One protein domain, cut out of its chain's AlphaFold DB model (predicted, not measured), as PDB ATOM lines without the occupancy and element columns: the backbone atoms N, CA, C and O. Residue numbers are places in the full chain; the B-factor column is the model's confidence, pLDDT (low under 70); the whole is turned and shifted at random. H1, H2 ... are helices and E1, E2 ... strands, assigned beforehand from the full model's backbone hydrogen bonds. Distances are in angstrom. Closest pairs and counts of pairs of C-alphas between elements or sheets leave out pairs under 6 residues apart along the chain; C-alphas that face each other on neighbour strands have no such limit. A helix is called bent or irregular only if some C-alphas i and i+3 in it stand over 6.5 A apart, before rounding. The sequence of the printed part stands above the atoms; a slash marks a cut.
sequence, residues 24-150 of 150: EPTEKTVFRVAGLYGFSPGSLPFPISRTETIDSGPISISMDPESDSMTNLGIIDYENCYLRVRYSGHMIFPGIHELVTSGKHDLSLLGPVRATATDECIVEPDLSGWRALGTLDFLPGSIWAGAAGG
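What this domain is: This is residues 24 to 150 of the 150 residues of an uncharacterized protein of Actinomadura darangshiensis (UniProt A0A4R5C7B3). A long, twisted sheet makes a rod-shaped model: the long strands E7 and E8 run through its middle side by side, E9 borders E8, and the opposite side of E7 is shared by two short strand pairs, E6 with E1 toward one end and E5 with E2 toward the other. Beyond the E2 and E5 end, the small hairpin of E3 and E4 and the two short helices H1 and H2 make a head off the sheet. The printed part has 127 residues with nine named strands and two named helices; along the chain, E1 to E7 come first, then H1 and H2, then E8 and E9; the large sheet is branched, its neighbour pairs are antiparallel, and the class is mostly strand. The whole is loose, with a radius of gyration of the C-alphas of 17.5 A and spans of 60 by 28 by 24 A.

Where its parts are: The printed part begins at residue 24, and E1 is residues 29 to 32, with C-alpha 29 at (35.137, 60.156, -32.109). E2 is residues 37 to 40, E3 residues 45 to 47 and E4 residues 53 to 55. E5, residues 59 to 63, is 13.7 A long from first to last C-alpha, and E6, residues 73 to 77, is 13.5 A long. E7, residues 82 to 92, runs 31.0 A from C-alpha 82 at (31.642, 52.985, -39.372). H1 is residues 96 to 101 and H2 residues 107 to 110; neither is bent. E8, residues 113 to 123, is 30.4 A long. E9, residues 130 to 138, is 24.2 A long and ends with C-alpha 138 at (50.694, 38.151, -35.629).

How they stand to each other: In the branched sheet, E7 has three neighbours: E5, beside residues 88 to 92, and E6, beside residues 82 to 86, lie on one side of it, and E8, beside residues 82 to 91, on the other side. E7 and E8 are antiparallel at 158 degrees, with N 91 and O 113 at 2.8 A and N 83 and O 121 at 2.9 A, within hydrogen-bond range. E8 and E9 form a hairpin, with N 116 and O 137 at 2.8 A. E6 and E7 form a hairpin, with N 75 and O 84 at 2.8 A. E5 and E7 are antiparallel at 122 degrees, with N 90 and O 62 at 2.9 A. The edge strand E1 is antiparallel to E6, with N 29 and O 76 at 2.8 A. The edge strand E2 is antiparallel to E5 at 172 degrees, with N 61 and O 38 at 2.8 A. E3 and E4 form a separate two-stranded hairpin, with N 46 and O 54 at 2.7 A; E3 is apart from E7. H1 and H2 touch, the closest C-alphas being those of Val 100 and Leu 107, 6.1 A apart, and neither helix is on the branched sheet. The closest C-alphas of E4 and H1, those of Asp 55 and Ile 96, are 7.9 A apart. Every O i to N i+4 pair in H1 is within hydrogen-bond range; H2 is too short for such a pair, and its one O i to N i+3 pair is within range.

The domain as a whole: The two C-alphas farthest apart, those of Glu 24 and Gly 103, are 60.6 A apart. The printed part has no cut and no long link; E5 to E6 and E8 to E9 are short, the others tight. Residues 139 to 150, up to the chain's last residue, hold no named element, though residues 148 to 149 pair antiparallel with residues 136 to 137 of E9. The mean pLDDT of the printed part is 76.9, and it is under 70 at residues 24 to 27, 49 to 50, 127 to 134 and 141 to 150.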
ATOM      1  N   GLU A  24      22.786  64.835 -31.782       54.50
ATOM      2  CA  GLU A  24      22.943  63.742 -32.747       54.50
ATOM      3  C   GLU A  24      24.442  63.508 -32.982       54.50
ATOM      4  O   GLU A  24      25.196  64.480 -33.100       54.50
ATOM      5  N   PRO A  25      24.914  62.252 -32.958       56.97
ATOM      6  CA  PRO A  25      26.328  61.974 -33.085       56.97
ATOM      7  C   PRO A  25      26.748  62.276 -34.529       56.97
ATOM      8  O   PRO A  25      26.690  61.424 -35.401       56.97
ATOM      9  N   THR A  26      27.125  63.522 -34.797       57.47
ATOM     10  CA  THR A  26      27.594  64.000 -36.105       57.47
ATOM     11  C   THR A  26      29.119  64.080 -36.167       57.47
ATOM     12  O   THR A  26      29.679  64.556 -37.144       57.47
ATOM     13  N   GLU A  27      29.824  63.656 -35.115       69.31
ATOM     14  CA  GLU A  27      31.267  63.855 -34.972       69.31
ATOM     15  C   GLU A  27      32.035  62.535 -34.954       69.31
ATOM     16  O   GLU A  27      31.693  61.593 -34.232       69.31
ATOM     17  N   LYS A  28      33.146  62.490 -35.696       83.19
ATOM     18  CA  LYS A  28      34.115  61.399 -35.577       83.19
ATOM     19  C   LYS A  28      34.722  61.413 -34.180       83.19
ATOM     20  O   LYS A  28      35.299  62.410 -33.758       83.19
ATOM     21  N   THR A  29      34.628  60.293 -33.475       84.69
ATOM     22  CA  THR A  29      35.137  60.156 -32.109       84.69
ATOM     23  C   THR A  29      36.311  59.192 -32.084       84.69
ATOM     24  O   THR A  29      36.171  58.036 -32.479       84.69
ATOM     25  N   VAL A  30      37.457  59.647 -31.577       87.69
ATOM     26  CA  VAL A  30      38.606  58.784 -31.275       87.69
ATOM     27  C   VAL A  30      38.522  58.341 -29.819       87.69
ATOM     28  O   VAL A  30      38.282  59.158 -28.931       87.69
ATOM     29  N   PHE A  31      38.744  57.056 -29.561       86.06
ATOM     30  CA  PHE A  31      38.761  56.498 -28.215       86.06
ATOM     31  C   PHE A  31      39.936  55.542 -28.012       86.06
ATOM     32  O   PHE A  31      40.540  55.043 -28.961       86.06
ATOM     33  N   ARG A  32      40.262  55.286 -26.743       89.06
ATOM     34  CA  ARG A  32      41.315  54.352 -26.338       89.06
ATOM     35  C   ARG A  32      40.701  53.046 -25.849       89.06
ATOM     36  O   ARG A  32      39.755  53.066 -25.064       89.06
ATOM     37  N   VAL A  33      41.286  51.922 -26.248       86.62
ATOM     38  CA  VAL A  33      41.009  50.613 -25.647       86.62
ATOM     39  C   VAL A  33      41.771  50.545 -24.325       86.62
ATOM     40  O   VAL A  33      42.999  50.523 -24.298       86.62
ATOM     41  N   ALA A  34      41.035  50.601 -23.216       84.25
ATOM     42  CA  ALA A  34      41.609  50.608 -21.868       84.25
ATOM     43  C   ALA A  34      41.785  49.200 -21.278       84.25
ATOM     44  O   ALA A  34      42.492  49.036 -20.285       84.25
ATOM     45  N   GLY A  35      41.139  48.199 -21.873       83.50
ATOM     46  CA  GLY A  35      41.226  46.811 -21.450       83.50
ATOM     47  C   GLY A  35      40.753  45.868 -22.547       83.50
ATOM     48  O   GLY A  35      39.834  46.185 -23.299       83.50
ATOM     49  N   LEU A  36      41.385  44.699 -22.597       85.38
ATOM     50  CA  LEU A  36      40.977  43.545 -23.388       85.38
ATOM     51  C   LEU A  36      40.952  42.356 -22.436       85.38
ATOM     52  O   LEU A  36      41.917  42.142 -21.699       85.38
ATOM     53  N   TYR A  37      39.855  41.610 -22.444       84.56
ATOM     54  CA  TYR A  37      39.720  40.382 -21.678       84.56
ATOM     55  C   TYR A  37      38.992  39.351 -22.530       84.56
ATOM     56  O   TYR A  37      37.861  39.574 -22.957       84.56
ATOM     57  N   GLY A  38      39.651  38.224 -22.765       83.38
ATOM     58  CA  GLY A  38      39.062  37.054 -23.392       83.38
ATOM     59  C   GLY A  38      39.420  35.819 -22.589       83.38
ATOM     60  O   GLY A  38      40.559  35.670 -22.144       83.38
ATOM     61  N   PHE A  39      38.451  34.933 -22.398       83.56
ATOM     62  CA  PHE A  39      38.674  33.666 -21.724       83.56
ATOM     63  C   PHE A  39      37.875  32.566 -22.410       83.56
ATOM     64  O   PHE A  39      36.651  32.648 -22.505       83.56
ATOM     65  N   SER A  40      38.574  31.529 -22.866       83.06
ATOM     66  CA  SER A  40      37.957  30.268 -23.261       83.06
ATOM     67  C   SER A  40      38.151  29.266 -22.127       83.06
ATOM     68  O   SER A  40      39.288  28.850 -21.894       83.06
ATOM     69  N   PRO A  41      37.078  28.851 -21.424       73.12
ATOM     70  CA  PRO A  41      37.176  27.818 -20.394       73.12
ATOM     71  C   PRO A  41      37.483  26.441 -20.988       73.12
ATOM     72  O   PRO A  41      37.990  25.568 -20.289       73.12
ATOM     73  N   GLY A  42      37.126  26.239 -22.257       77.81
ATOM     74  CA  GLY A  42      37.353  25.006 -22.983       77.81
ATOM     75  C   GLY A  42      38.679  25.017 -23.725       77.81
ATOM     76  O   GLY A  42      39.141  26.056 -24.209       77.81
ATOM     77  N   SER A  43      39.229  23.823 -23.848       77.38
ATOM     78  CA  SER A  43      40.345  23.519 -24.719       77.38
ATOM     79  C   SER A  43      39.951  23.561 -26.189       77.38
ATOM     80  O   SER A  43      38.860  23.126 -26.565       77.38
ATOM     81  N   LEU A  44      40.866  24.032 -27.030       74.62
ATOM     82  CA  LEU A  44      40.760  23.956 -28.479       74.62
ATOM     83  C   LEU A  44      41.860  23.037 -29.026       74.62
ATOM     84  O   LEU A  44      42.991  23.076 -28.530       74.62
ATOM     85  N   PRO A  45      41.569  22.227 -30.062       74.38
ATOM     86  CA  PRO A  45      42.603  21.507 -30.789       74.38
ATOM     87  C   PRO A  45      43.594  22.500 -31.398       74.38
ATOM     88  O   PRO A  45      43.247  23.300 -32.267       74.38
ATOM     89  N   PHE A  46      44.832  22.447 -30.927       73.81
ATOM     90  CA  PHE A  46      45.901  23.349 -31.300       73.81
ATOM     91  C   PHE A  46      46.877  22.663 -32.264       73.81
ATOM     92  O   PHE A  46      47.563  21.721 -31.860       73.81
ATOM     93  N   PRO A  47      46.963  23.089 -33.535       71.06
ATOM     94  CA  PRO A  47      47.872  22.479 -34.497       71.06
ATOM     95  C   PRO A  47      49.317  22.913 -34.228       71.06
ATOM     96  O   PRO A  47      49.656  24.085 -34.373       71.06
ATOM     97  N   ILE A  48      50.180  21.956 -33.886       71.00
ATOM     98  CA  ILE A  48      51.632  22.183 -33.756       71.00
ATOM     99  C   ILE A  48      52.381  21.840 -35.052       71.00
ATOM    100  O   ILE A  48      53.497  22.299 -35.279       71.00
ATOM    101  N   SER A  49      51.769  21.030 -35.919       69.38
ATOM    102  CA  SER A  49      52.278  20.693 -37.248       69.38
ATOM    103  C   SER A  49      51.123  20.310 -38.182       69.38
ATOM    104  O   SER A  49      49.953  20.379 -37.812       69.38
ATOM    105  N   ARG A  50      51.434  19.875 -39.411       69.81
ATOM    106  CA  ARG A  50      50.417  19.377 -40.359       69.81
ATOM    107  C   ARG A  50      49.729  18.087 -39.901       69.81
ATOM    108  O   ARG A  50      48.658  17.776 -40.406       69.81
ATOM    109  N   THR A  51      50.363  17.318 -39.019       76.44
ATOM    110  CA  THR A  51      49.906  15.978 -38.616       76.44
ATOM    111  C   THR A  51      49.650  15.855 -37.122       76.44
ATOM    112  O   THR A  51      49.118  14.841 -36.685       76.44
ATOM    113  N   GLU A  52      50.030  16.861 -36.336       72.19
ATOM    114  CA  GLU A  52      49.944  16.821 -34.882       72.19
ATOM    115  C   GLU A  52      49.121  17.992 -34.356       72.19
ATOM    116  O   GLU A  52      49.295  19.149 -34.753       72.19
ATOM    117  N   THR A  53      48.234  17.660 -33.426       76.06
ATOM    118  CA  THR A  53      47.430  18.610 -32.666       76.06
ATOM    119  C   THR A  53      47.583  18.292 -31.188       76.06
ATOM    120  O   THR A  53      47.737  17.128 -30.815       76.06
ATOM    121  N   ILE A  54      47.555  19.325 -30.358       76.56
ATOM    122  CA  ILE A  54      47.512  19.200 -28.903       76.56
ATOM    123  C   ILE A  54      46.275  19.876 -28.353       76.56
ATOM    124  O   ILE A  54      45.587  20.620 -29.042       76.56
ATOM    125  N   ASP A  55      46.014  19.634 -27.085       81.81
ATOM    126  CA  ASP A  55      45.038  20.387 -26.330       81.81
ATOM    127  C   ASP A  55      45.658  21.733 -25.894       81.81
ATOM    128  O   ASP A  55      46.709  21.762 -25.251       81.81
ATOM    129  N   SER A  56      45.043  22.860 -26.272       74.94
ATOM    130  CA  SER A  56      45.528  24.198 -25.895       74.94
ATOM    131  C   SER A  56      45.432  24.502 -24.397       74.94
ATOM    132  O   SER A  56      46.037  25.468 -23.924       74.94
ATOM    133  N   GLY A  57      44.621  23.742 -23.662       82.94
ATOM    134  CA  GLY A  57      44.075  24.153 -22.379       82.94
ATOM    135  C   GLY A  57      43.176  25.394 -22.501       82.94
ATOM    136  O   GLY A  57      42.849  25.831 -23.613       82.94
ATOM    137  N   PRO A  58      42.785  25.992 -21.362       83.31
ATOM    138  CA  PRO A  58      42.020  27.232 -21.349       83.31
ATOM    139  C   PRO A  58      42.846  28.382 -21.927       83.31
ATOM    140  O   PRO A  58      44.009  28.546 -21.578       83.31
ATOM    141  N   ILE A  59      42.249  29.211 -22.777       84.81
ATOM    142  CA  ILE A  59      42.958  30.319 -23.432       84.81
ATOM    143  C   ILE A  59      42.593  31.618 -22.728       84.81
ATOM    144  O   ILE A  59      41.409  31.916 -22.562       84.81
ATOM    145  N   SER A  60      43.596  32.409 -22.351       87.19
ATOM    146  CA  SER A  60      43.393  33.764 -21.832       87.19
ATOM    147  C   SER A  60      43.990  34.801 -22.769       87.19
ATOM    148  O   SER A  60      45.124  34.643 -23.226       87.19
ATOM    149  N   ILE A  61      43.244  35.876 -23.004       89.06
ATOM    150  CA  ILE A  61      43.635  37.011 -23.836       89.06
ATOM    151  C   ILE A  61      43.593  38.276 -22.985       89.06
ATOM    152  O   ILE A  61      42.585  38.556 -22.333       89.06
ATOM    153  N   SER A  62      44.666  39.056 -23.043       90.50
ATOM    154  CA  SER A  62      44.754  40.387 -22.439       90.50
ATOM    155  C   SER A  62      45.442  41.370 -23.377       90.50
ATOM    156  O   SER A  62      46.007  40.975 -24.397       90.50
ATOM    157  N   MET A  63      45.379  42.663 -23.053       90.19
ATOM    158  CA  MET A  63      46.161  43.666 -23.775       90.19
ATOM    159  C   MET A  63      47.648  43.335 -23.694       90.19
ATOM    160  O   MET A  63      48.158  43.015 -22.621       90.19
ATOM    161  N   ASP A  64      48.334  43.454 -24.822       89.12
ATOM    162  CA  ASP A  64      49.784  43.329 -24.870       89.12
ATOM    163  C   ASP A  64      50.433  44.507 -24.112       89.12
ATOM    164  O   ASP A  64      50.261  45.656 -24.527       89.12
ATOM    165  N   PRO A  65      51.170  44.273 -23.008       83.75
ATOM    166  CA  PRO A  65      51.788  45.349 -22.228       83.75
ATOM    167  C   PRO A  65      52.899  46.084 -22.988       83.75
ATOM    168  O   PRO A  65      53.264  47.198 -22.619       83.75
ATOM    169  N   GLU A  66      53.434  45.470 -24.039       85.06
ATOM    170  CA  GLU A  66      54.488  46.021 -24.889       85.06
ATOM    171  C   GLU A  66      53.933  46.615 -26.198       85.06
ATOM    172  O   GLU A  66      54.689  46.887 -27.131       85.06
ATOM    173  N   SER A  67      52.613  46.800 -26.293       82.50
ATOM    174  CA  SER A  67      51.971  47.444 -27.439       82.50
ATOM    175  C   SER A  67      52.475  48.880 -27.628       82.50
ATOM    176  O   SER A  67      52.624  49.621 -26.651       82.50
ATOM    177  N   ASP A  68      52.694  49.295 -28.875       79.19
ATOM    178  CA  ASP A  68      53.105  50.664 -29.193       79.19
ATOM    179  C   ASP A  68      51.992  51.700 -28.921       79.19
ATOM    180  O   ASP A  68      50.832  51.379 -28.666       79.19
ATOM    181  N   SER A  69      52.318  52.992 -28.994       70.94
ATOM    182  CA  SER A  69      51.326  54.063 -28.812       70.94
ATOM    183  C   SER A  69      50.340  54.211 -29.981       70.94
ATOM    184  O   SER A  69      49.451  55.057 -29.918       70.94
ATOM    185  N   MET A  70      50.517  53.439 -31.058       76.94
ATOM    186  CA  MET A  70      49.692  53.463 -32.272       76.94
ATOM    187  C   MET A  70      48.672  52.312 -32.313       76.94
ATOM    188  O   MET A  70      47.905  52.187 -33.273       76.94
ATOM    189  N   THR A  71      48.647  51.485 -31.272       80.44
ATOM    190  CA  THR A  71      47.726  50.367 -31.061       80.44
ATOM    191  C   THR A  71      46.817  50.659 -29.862       80.44
ATOM    192  O   THR A  71      47.025  51.615 -29.115       80.44
ATOM    193  N   ASN A  72      45.751  49.869 -29.693       88.62
ATOM    194  CA  ASN A  72      44.726  50.050 -28.653       88.62
ATOM    195  C   ASN A  72      43.925  51.356 -28.798       88.62
ATOM    196  O   ASN A  72      43.644  52.058 -27.823       88.62
ATOM    197  N   LEU A  73      43.536  51.671 -30.031       90.81
ATOM    198  CA  LEU A  73      42.775  52.860 -30.399       90.81
ATOM    199  C   LEU A  73      41.585  52.469 -31.268       90.81
ATOM    200  O   LEU A  73      41.653  51.514 -32.041       90.81
ATOM    201  N   GLY A  74      40.510  53.240 -31.174       89.25
ATOM    202  CA  GLY A  74      39.369  53.103 -32.058       89.25
ATOM    203  C   GLY A  74      38.841  54.441 -32.541       89.25
ATOM    204  O   GLY A  74      39.075  55.486 -31.931       89.25
ATOM    205  N   ILE A  75      38.146  54.398 -33.669       90.06
ATOM    206  CA  ILE A  75      37.495  55.542 -34.293       90.06
ATOM    207  C   ILE A  75      36.059  55.142 -34.591       90.06
ATOM    208  O   ILE A  75      35.835  54.119 -35.233       90.06
ATOM    209  N   ILE A  76      35.111  55.962 -34.147       86.88
ATOM    210  CA  ILE A  76      33.707  55.889 -34.550       86.88
ATOM    211  C   ILE A  76      33.431  57.046 -35.497       86.88
ATOM    212  O   ILE A  76      33.669  58.200 -35.145       86.88
ATOM    213  N   ASP A  77      32.926  56.735 -36.680       86.44
ATOM    214  CA  ASP A  77      32.448  57.674 -37.684       86.44
ATOM    215  C   ASP A  77      30.945  57.447 -37.871       86.44
ATOM    216  O   ASP A  77      30.512  56.539 -38.581       86.44
ATOM    217  N   TYR A  78      30.146  58.239 -37.160       78.50
ATOM    218  CA  TYR A  78      28.692  58.101 -37.159       78.50
ATOM    219  C   TYR A  78      28.051  58.570 -38.471       78.50
ATOM    220  O   TYR A  78      27.038  58.007 -38.873       78.50
ATOM    221  N   GLU A  79      28.665  59.527 -39.177       81.50
ATOM    222  CA  GLU A  79      28.193  59.976 -40.494       81.50
ATOM    223  C   GLU A  79      28.267  58.841 -41.518       81.50
ATOM    224  O   GLU A  79      27.357  58.651 -42.322       81.50
ATOM    225  N   ASN A  80      29.349  58.062 -41.460       82.75
ATOM    226  CA  ASN A  80      29.588  56.949 -42.373       82.75
ATOM    227  C   ASN A  80      29.168  55.593 -41.791       82.75
ATOM    228  O   ASN A  80      29.414  54.570 -42.426       82.75
ATOM    229  N   CYS A  81      28.540  55.575 -40.606       81.25
ATOM    230  CA  CYS A  81      28.115  54.352 -39.922       81.25
ATOM    231  C   CYS A  81      29.251  53.319 -39.835       81.25
ATOM    232  O   CYS A  81      29.103  52.156 -40.212       81.25
ATOM    233  N   TYR A  82      30.411  53.762 -39.354       84.56
ATOM    234  CA  TYR A  82      31.642  52.985 -39.372       84.56
ATOM    235  C   TYR A  82      32.362  53.040 -38.027       84.56
ATOM    236  O   TYR A  82      32.476  54.090 -37.398       84.56
ATOM    237  N   LEU A  83      32.893  51.901 -37.599       85.50
ATOM    238  CA  LEU A  83      33.820  51.801 -36.481       85.50
ATOM    239  C   LEU A  83      35.040  51.022 -36.919       85.50
ATOM    240  O   LEU A  83      34.933  49.986 -37.563       85.50
ATOM    241  N   ARG A  84      36.203  51.488 -36.491       89.00
ATOM    242  CA  ARG A  84      37.433  50.716 -36.573       89.00
ATOM    243  C   ARG A  84      38.093  50.693 -35.221       89.00
ATOM    244  O   ARG A  84      38.314  51.753 -34.642       89.00
ATOM    245  N   VAL A  85      38.454  49.511 -34.747       89.06
ATOM    246  CA  VAL A  85      39.235  49.338 -33.524       89.06
ATOM    247  C   VAL A  85      40.479  48.555 -33.861       89.06
ATOM    248  O   VAL A  85      40.401  47.490 -34.454       89.06
ATOM    249  N   ARG A  86      41.635  49.076 -33.466       90.62
ATOM    250  CA  ARG A  86      42.900  48.360 -33.525       90.62
ATOM    251  C   ARG A  86      43.389  48.127 -32.110       90.62
ATOM    252  O   ARG A  86      43.577  49.089 -31.368       90.62
ATOM    253  N   TYR A  87      43.645  46.883 -31.742       90.06
ATOM    254  CA  TYR A  87      44.158  46.526 -30.422       90.06
ATOM    255  C   TYR A  87      45.212  45.435 -30.519       90.06
ATOM    256  O   TYR A  87      45.185  44.592 -31.412       90.06
ATOM    257  N   SER A  88      46.157  45.470 -29.590       90.81
ATOM    258  CA  SER A  88      47.192  44.455 -29.478       90.81
ATOM    259  C   SER A  88      46.867  43.553 -28.306       90.81
ATOM    260  O   SER A  88      46.686  44.007 -27.176       90.81
ATOM    261  N   GLY A  89      46.771  42.265 -28.601       90.06
ATOM    262  CA  GLY A  89      46.527  41.226 -27.628       90.06
ATOM    263  C   GLY A  89      47.770  40.378 -27.443       90.06
ATOM    264  O   GLY A  89      48.496  40.094 -28.402       90.06
ATOM    265  N   HIS A  90      47.970  39.924 -26.214       90.69
ATOM    266  CA  HIS A  90      48.791  38.757 -25.968       90.69
ATOM    267  C   HIS A  90      47.922  37.603 -25.459       90.69
ATOM    268  O   HIS A  90      46.979  37.801 -24.690       90.69
ATOM    269  N   MET A  91      48.175  36.399 -25.958       87.88
ATOM    270  CA  MET A  91      47.366  35.220 -25.672       87.88
ATOM    271  C   MET A  91      48.250  34.162 -25.021       87.88
ATOM    272  O   MET A  91      49.393  33.958 -25.429       87.88
ATOM    273  N   ILE A  92      47.735  33.502 -23.991       83.56
ATOM    274  CA  ILE A  92      48.460  32.472 -23.245       83.56
ATOM    275  C   ILE A  92      47.719  31.150 -23.411       83.56
ATOM    276  O   ILE A  92      46.496  31.095 -23.282       83.56
ATOM    277  N   PHE A  93      48.492  30.105 -23.700       83.81
ATOM    278  CA  PHE A  93      48.030  28.750 -23.984       83.81
ATOM    279  C   PHE A  93      48.684  27.788 -22.978       83.81
ATOM    280  O   PHE A  93      49.744  27.229 -23.257       83.81
ATOM    281  N   PRO A  94      48.105  27.601 -21.780       75.62
ATOM    282  CA  PRO A  94      48.688  26.784 -20.718       75.62
ATOM    283  C   PRO A  94      48.937  25.329 -21.129       75.62
ATOM    284  O   PRO A  94      49.889  24.727 -20.641       75.62
ATOM    285  N   GLY A  95      48.147  24.773 -22.056       75.38
ATOM    286  CA  GLY A  95      48.341  23.410 -22.569       75.38
ATOM    287  C   GLY A  95      49.664  23.210 -23.317       75.38
ATOM    288  O   GLY A  95      50.171  22.093 -23.394       75.38
ATOM    289  N   ILE A  96      50.307  24.292 -23.777       76.00
ATOM    290  CA  ILE A  96      51.648  24.233 -24.377       76.00
ATOM    291  C   ILE A  96      52.717  23.855 -23.334       76.00
ATOM    292  O   ILE A  96      53.763  23.306 -23.686       76.00
ATOM    293  N   HIS A  97      52.460  24.066 -22.040       76.25
ATOM    294  CA  HIS A  97      53.413  23.735 -20.982       76.25
ATOM    295  C   HIS A  97      53.787  22.245 -20.958       76.25
ATOM    296  O   HIS A  97      54.966  21.899 -20.846       76.25
ATOM    297  N   GLU A  98      52.812  21.348 -21.107       71.06
ATOM    298  CA  GLU A  98      53.057  19.897 -21.138       71.06
ATOM    299  C   GLU A  98      53.875  19.480 -22.367       71.06
ATOM    300  O   GLU A  98      54.786  18.656 -22.272       71.06
ATOM    301  N   LEU A  99      53.610  20.113 -23.512       71.19
ATOM    302  CA  LEU A  99      54.335  19.880 -24.758       71.19
ATOM    303  C   LEU A  99      55.825  20.253 -24.635       71.19
ATOM    304  O   LEU A  99      56.709  19.516 -25.072       71.19
ATOM    305  N   VAL A 100      56.114  21.400 -24.028       72.81
ATOM    306  CA  VAL A 100      57.489  21.883 -23.860       72.81
ATOM    307  C   VAL A 100      58.235  21.060 -22.808       72.81
ATOM    308  O   VAL A 100      59.384  20.663 -23.015       72.81
ATOM    309  N   THR A 101      57.577  20.734 -21.693       77.12
ATOM    310  CA  THR A 101      58.183  19.942 -20.608       77.12
ATOM    311  C   THR A 101      58.453  18.486 -20.986       77.12
ATOM    312  O   THR A 101      59.325  17.863 -20.381       77.12
ATOM    313  N   SER A 102      57.819  17.951 -22.039       77.06
ATOM    314  CA  SER A 102      58.168  16.636 -22.593       77.06
ATOM    315  C   SER A 102      59.535  16.605 -23.302       77.06
ATOM    316  O   SER A 102      59.937  15.549 -23.797       77.06
ATOM    317  N   GLY A 103      60.222  17.749 -23.427       72.81
ATOM    318  CA  GLY A 103      61.568  17.875 -23.996       72.81
ATOM    319  C   GLY A 103      61.645  17.722 -25.518       72.81
ATOM    320  O   GLY A 103      62.739  17.620 -26.068       72.81
ATOM    321  N   LYS A 104      60.497  17.682 -26.205       71.56
ATOM    322  CA  LYS A 104      60.419  17.513 -27.667       71.56
ATOM    323  C   LYS A 104      60.356  18.838 -28.429       71.56
ATOM    324  O   LYS A 104      60.520  18.837 -29.645       71.56
ATOM    325  N   HIS A 105      60.112  19.944 -27.728       73.31
ATOM    326  CA  HIS A 105      59.845  21.244 -28.330       73.31
ATOM    327  C   HIS A 105      60.603  22.374 -27.625       73.31
ATOM    328  O   HIS A 105      61.049  22.230 -26.488       73.31
ATOM    329  N   ASP A 106      60.762  23.489 -28.335       75.81
ATOM    330  CA  ASP A 106      61.535  24.649 -27.894       75.81
ATOM    331  C   ASP A 106      60.835  25.421 -26.756       75.81
ATOM    332  O   ASP A 106      59.612  25.574 -26.752       75.81
ATOM    333  N   LEU A 107      61.617  25.940 -25.800       76.62
ATOM    334  CA  LEU A 107      61.112  26.706 -24.650       76.62
ATOM    335  C   LEU A 107      60.404  28.011 -25.054       76.62
ATOM    336  O   LEU A 107      59.561  28.500 -24.303       76.62
ATOM    337  N   SER A 108      60.709  28.567 -26.230       73.06
ATOM    338  CA  SER A 108      60.058  29.769 -26.771       73.06
ATOM    339  C   SER A 108      58.548  29.615 -26.964       73.06
ATOM    340  O   SER A 108      57.837  30.617 -26.934       73.06
ATOM    341  N   LEU A 109      58.033  28.383 -27.070       71.56
ATOM    342  CA  LEU A 109      56.594  28.112 -27.154       71.56
ATOM    343  C   LEU A 109      55.830  28.482 -25.868       71.56
ATOM    344  O   LEU A 109      54.618  28.661 -25.915       71.56
ATOM    345  N   LEU A 110      56.518  28.614 -24.727       75.38
ATOM    346  CA  LEU A 110      55.918  29.101 -23.477       75.38
ATOM    347  C   LEU A 110      55.677  30.617 -23.486       75.38
ATOM    348  O   LEU A 110      54.991  31.133 -22.604       75.38
ATOM    349  N   GLY A 111      56.271  31.336 -24.443       77.19
ATOM    350  CA  GLY A 111      56.030  32.759 -24.623       77.19
ATOM    351  C   GLY A 111      54.581  33.029 -25.034       77.19
ATOM    352  O   GLY A 111      53.953  32.197 -25.694       77.19
ATOM    353  N   PRO A 112      54.020  34.193 -24.668       81.75
ATOM    354  CA  PRO A 112      52.689  34.546 -25.115       81.75
ATOM    355  C   PRO A 112      52.679  34.745 -26.631       81.75
ATOM    356  O   PRO A 112      53.612  35.288 -27.228       81.75
ATOM    357  N   VAL A 113      51.568  34.373 -27.249       85.44
ATOM    358  CA  VAL A 113      51.257  34.783 -28.619       85.44
ATOM    359  C   VAL A 113      51.058  36.271 -28.598       85.44
ATOM    360  O   VAL A 113      50.307  36.750 -27.758       85.44
ATOM    361  N   ARG A 114      51.643  36.997 -29.536       88.31
ATOM    362  CA  ARG A 114      51.388  38.429 -29.662       88.31
ATOM    363  C   ARG A 114      50.786  38.705 -31.024       88.31
ATOM    364  O   ARG A 114      51.282  38.205 -32.038       88.31
ATOM    365  N   ALA A 115      49.701  39.463 -31.039       86.56
ATOM    366  CA  ALA A 115      48.974  39.792 -32.251       86.56
ATOM    367  C   ALA A 115      48.362  41.188 -32.160       86.56
ATOM    368  O   ALA A 115      48.076  41.701 -31.081       86.56
ATOM    369  N   THR A 116      48.149  41.791 -33.318       87.88
ATOM    370  CA  THR A 116      47.336  42.983 -33.501       87.88
ATOM    371  C   THR A 116      46.069  42.574 -34.225       87.88
ATOM    372  O   THR A 116      46.134  42.018 -35.315       87.88
ATOM    373  N   ALA A 117      44.924  42.861 -33.625       86.81
ATOM    374  CA  ALA A 117      43.634  42.727 -34.272       86.81
ATOM    375  C   ALA A 117      43.156  44.101 -34.743       86.81
ATOM    376  O   ALA A 117      43.335  45.110 -34.052       86.81
ATOM    377  N   THR A 118      42.558  44.134 -35.926       86.56
ATOM    378  CA  THR A 118      41.797  45.272 -36.432       86.56
ATOM    379  C   THR A 118      40.376  44.811 -36.692       86.56
ATOM    380  O   THR A 118      40.153  44.042 -37.616       86.56
ATOM    381  N   ASP A 119      39.425  45.306 -35.913       84.38
ATOM    382  CA  ASP A 119      38.007  45.059 -36.136       84.38
ATOM    383  C   ASP A 119      37.403  46.259 -36.857       84.38
ATOM    384  O   ASP A 119      37.404  47.379 -36.336       84.38
ATOM    385  N   GLU A 120      36.900  46.028 -38.066       84.50
ATOM    386  CA  GLU A 120      36.101  47.002 -38.799       84.50
ATOM    387  C   GLU A 120      34.626  46.631 -38.678       84.50
ATOM    388  O   GLU A 120      34.220  45.523 -39.017       84.50
ATOM    389  N   CYS A 121      33.813  47.558 -38.183       81.12
ATOM    390  CA  CYS A 121      32.392  47.365 -37.977       81.12
ATOM    391  C   CYS A 121      31.575  48.321 -38.834       81.12
ATOM    392  O   CYS A 121      31.812  49.529 -38.832       81.12
ATOM    393  N   ILE A 122      30.556  47.777 -39.494       76.62
ATOM    394  CA  ILE A 122      29.479  48.574 -40.084       76.62
ATOM    395  C   ILE A 122      28.399  48.750 -39.016       76.62
ATOM    396  O   ILE A 122      27.991  47.774 -38.378       76.62
ATOM    397  N   VAL A 123      27.979  49.995 -38.821       70.19
ATOM    398  CA  VAL A 123      26.864  50.366 -37.951       70.19
ATOM    399  C   VAL A 123      25.578  50.193 -38.738       70.19
ATOM    400  O   VAL A 123      25.460  50.661 -39.873       70.19
ATOM    401  N   GLU A 124      24.611  49.499 -38.150       71.50
ATOM    402  CA  GLU A 124      23.284  49.411 -38.751       71.50
ATOM    403  C   GLU A 124      22.617  50.801 -38.773       71.50
ATOM    404  O   GLU A 124      22.875  51.610 -37.882       71.50
ATOM    405  N   PRO A 125      21.761  51.129 -39.762       71.06
ATOM    406  CA  PRO A 125      21.163  52.466 -39.876       71.06
ATOM    407  C   PRO A 125      20.351  52.921 -38.653       71.06
ATOM    408  O   PRO A 125      20.088  54.110 -38.495       71.06
ATOM    409  N   ASP A 126      19.934  51.984 -37.800       74.75
ATOM    410  CA  ASP A 126      19.231  52.240 -36.542       74.75
ATOM    411  C   ASP A 126      20.175  52.419 -35.335       74.75
ATOM    412  O   ASP A 126      19.716  52.598 -34.205       74.75
ATOM    413  N   LEU A 127      21.491  52.376 -35.573       66.19
ATOM    414  CA  LEU A 127      22.570  52.474 -34.592       66.19
ATOM    415  C   LEU A 127      22.523  51.390 -33.496       66.19
ATOM    416  O   LEU A 127      23.137  51.554 -32.438       66.19
ATOM    417  N   SER A 128      21.794  50.290 -33.722       65.62
ATOM    418  CA  SER A 128      21.528  49.268 -32.702       65.62
ATOM    419  C   SER A 128      22.623  48.203 -32.594       65.62
ATOM    420  O   SER A 128      22.764  47.566 -31.545       65.62
ATOM    421  N   GLY A 129      23.416  48.023 -33.653       58.91
ATOM    422  CA  GLY A 129      24.338  46.901 -33.781       58.91
ATOM    423  C   GLY A 129      25.639  47.232 -34.501       58.91
ATOM    424  O   GLY A 129      25.724  48.149 -35.318       58.91
ATOM    425  N   TRP A 130      26.659  46.431 -34.186       65.88
ATOM    426  CA  TRP A 130      27.982  46.465 -34.802       65.88
ATOM    427  C   TRP A 130      28.291  45.074 -35.345       65.88
ATOM    428  O   TRP A 130      28.189  44.090 -34.610       65.88
ATOM    429  N   ARG A 131      28.710  44.982 -36.608       57.31
ATOM    430  CA  ARG A 131      29.200  43.725 -37.187       57.31
ATOM    431  C   ARG A 131      30.698  43.799 -37.439       57.31
ATOM    432  O   ARG A 131      31.089  44.425 -38.415       57.31
ATOM    433  N   ALA A 132      31.500  43.136 -36.609       58.97
ATOM    434  CA  ALA A 132      32.953  43.103 -36.767       58.97
ATOM    435  C   ALA A 132      33.389  42.196 -37.928       58.97
ATOM    436  O   ALA A 132      33.022  41.022 -37.989       58.97
ATOM    437  N   LEU A 133      34.188  42.758 -38.827       65.06
ATOM    438  CA  LEU A 133      35.046  42.073 -39.782       65.06
ATOM    439  C   LEU A 133      36.466  42.238 -39.236       65.06
ATOM    440  O   LEU A 133      37.093  43.287 -39.396       65.06
ATOM    441  N   GLY A 134      36.899  41.252 -38.458       61.81
ATOM    442  CA  GLY A 134      38.197  41.275 -37.798       61.81
ATOM    443  C   GLY A 134      39.304  40.865 -38.756       61.81
ATOM    444  O   GLY A 134      39.145  39.950 -39.544       61.81
ATOM    445  N   THR A 135      40.451  41.523 -38.690       74.75
ATOM    446  CA  THR A 135      41.699  41.045 -39.299       74.75
ATOM    447  C   THR A 135      42.715  40.846 -38.193       74.75
ATOM    448  O   THR A 135      42.856  41.716 -37.333       74.75
ATOM    449  N   LEU A 136      43.417  39.712 -38.194       75.00
ATOM    450  CA  LEU A 136      44.392  39.378 -37.159       75.00
ATOM    451  C   LEU A 136      45.793  39.234 -37.756       75.00
ATOM    452  O   LEU A 136      46.051  38.317 -38.536       75.00
ATOM    453  N   ASP A 137      46.705  40.094 -37.306       79.00
ATOM    454  CA  ASP A 137      48.114  40.110 -37.690       79.00
ATOM    455  C   ASP A 137      49.002  39.681 -36.515       79.00
ATOM    456  O   ASP A 137      49.059  40.345 -35.478       79.00
ATOM    457  N   PHE A 138      49.749  38.588 -36.661       78.44
ATOM    458  CA  PHE A 138      50.694  38.151 -35.629       78.44
ATOM    459  C   PHE A 138      51.975  38.997 -35.638       78.44
ATOM    460  O   PHE A 138      52.549  39.271 -36.691       78.44
ATOM    461  N   LEU A 139      52.447  39.393 -34.451       76.50
ATOM    462  CA  LEU A 139      53.633  40.241 -34.310       76.50
ATOM    463  C   LEU A 139      54.941  39.451 -34.527       76.50
ATOM    464  O   LEU A 139      54.980  38.246 -34.265       76.50
ATOM    465  N   PRO A 140      56.036  40.106 -34.968       71.81
ATOM    466  CA  PRO A 140      57.338  39.456 -35.113       71.81
ATOM    467  C   PRO A 140      57.790  38.761 -33.823       71.81
ATOM    468  O   PRO A 140      57.684  39.323 -32.737       71.81
ATOM    469  N   GLY A 141      58.298  37.532 -33.946       66.12
ATOM    470  CA  GLY A 141      58.702  36.709 -32.798       66.12
ATOM    471  C   GLY A 141      57.561  35.921 -32.144       66.12
ATOM    472  O   GLY A 141      57.830  35.059 -31.313       66.12
ATOM    473  N   SER A 142      56.307  36.150 -32.547       68.62
ATOM    474  CA  SER A 142      55.199  35.240 -32.247       68.62
ATOM    475  C   SER A 142      55.436  33.891 -32.927       68.62
ATOM    476  O   SER A 142      55.840  33.852 -34.090       68.62
ATOM    477  N   ILE A 143      55.112  32.777 -32.262       65.81
ATOM    478  CA  ILE A 143      55.229  31.441 -32.884       65.81
ATOM    479  C   ILE A 143      54.221  31.249 -34.039       65.81
ATOM    480  O   ILE A 143      54.314  30.282 -34.788       65.81
ATOM    481  N   TRP A 144      53.299  32.202 -34.222       64.94
ATOM    482  CA  TRP A 144      52.352  32.285 -35.339       64.94
ATOM    483  C   TRP A 144      52.687  33.402 -36.332       64.94
ATOM    484  O   TRP A 144      51.855  33.744 -37.170       64.94
ATOM    485  N   ALA A 145      53.884  33.992 -36.261       56.34
ATOM    486  CA  ALA A 145      54.336  34.957 -37.255       56.34
ATOM    487  C   ALA A 145      54.307  34.306 -38.656       56.34
ATOM    488  O   ALA A 145      55.135  33.453 -38.974       56.34
ATOM    489  N   GLY A 146      53.314  34.675 -39.474       51.12
ATOM    490  CA  GLY A 146      53.055  34.092 -40.799       51.12
ATOM    491  C   GLY A 146      51.734  33.323 -40.945       51.12
ATOM    492  O   GLY A 146      51.392  32.942 -42.064       51.12
ATOM    493  N   ALA A 147      50.974  33.108 -39.867       54.12
ATOM    494  CA  ALA A 147      49.577  32.681 -39.960       54.12
ATOM    495  C   ALA A 147      48.677  33.872 -40.349       54.12
ATOM    496  O   ALA A 147      48.979  35.012 -40.006       54.12
ATOM    497  N   ALA A 148      47.579  33.610 -41.060       46.53
ATOM    498  CA  ALA A 148      46.595  34.624 -41.440       46.53
ATOM    499  C   ALA A 148      45.247  34.316 -40.772       46.53
ATOM    500  O   ALA A 148      44.782  33.176 -40.836       46.53
ATOM    501  N   GLY A 149      44.639  35.322 -40.137       43.28
ATOM    502  CA  GLY A 149      43.276  35.275 -39.601       43.28
ATOM    503  C   GLY A 149      42.448  36.431 -40.162       43.28
ATOM    504  O   GLY A 149      42.969  37.537 -40.314       43.28
ATOM    505  N   GLY A 150      41.185  36.167 -40.492       37.19
ATOM    506  CA  GLY A 150      40.243  37.147 -41.036       37.19
ATOM    507  C   GLY A 150      38.856  37.015 -40.438       37.19
ATOM    508  O   GLY A 150      38.697  36.201 -39.498       37.19
TER     509      GLY A 150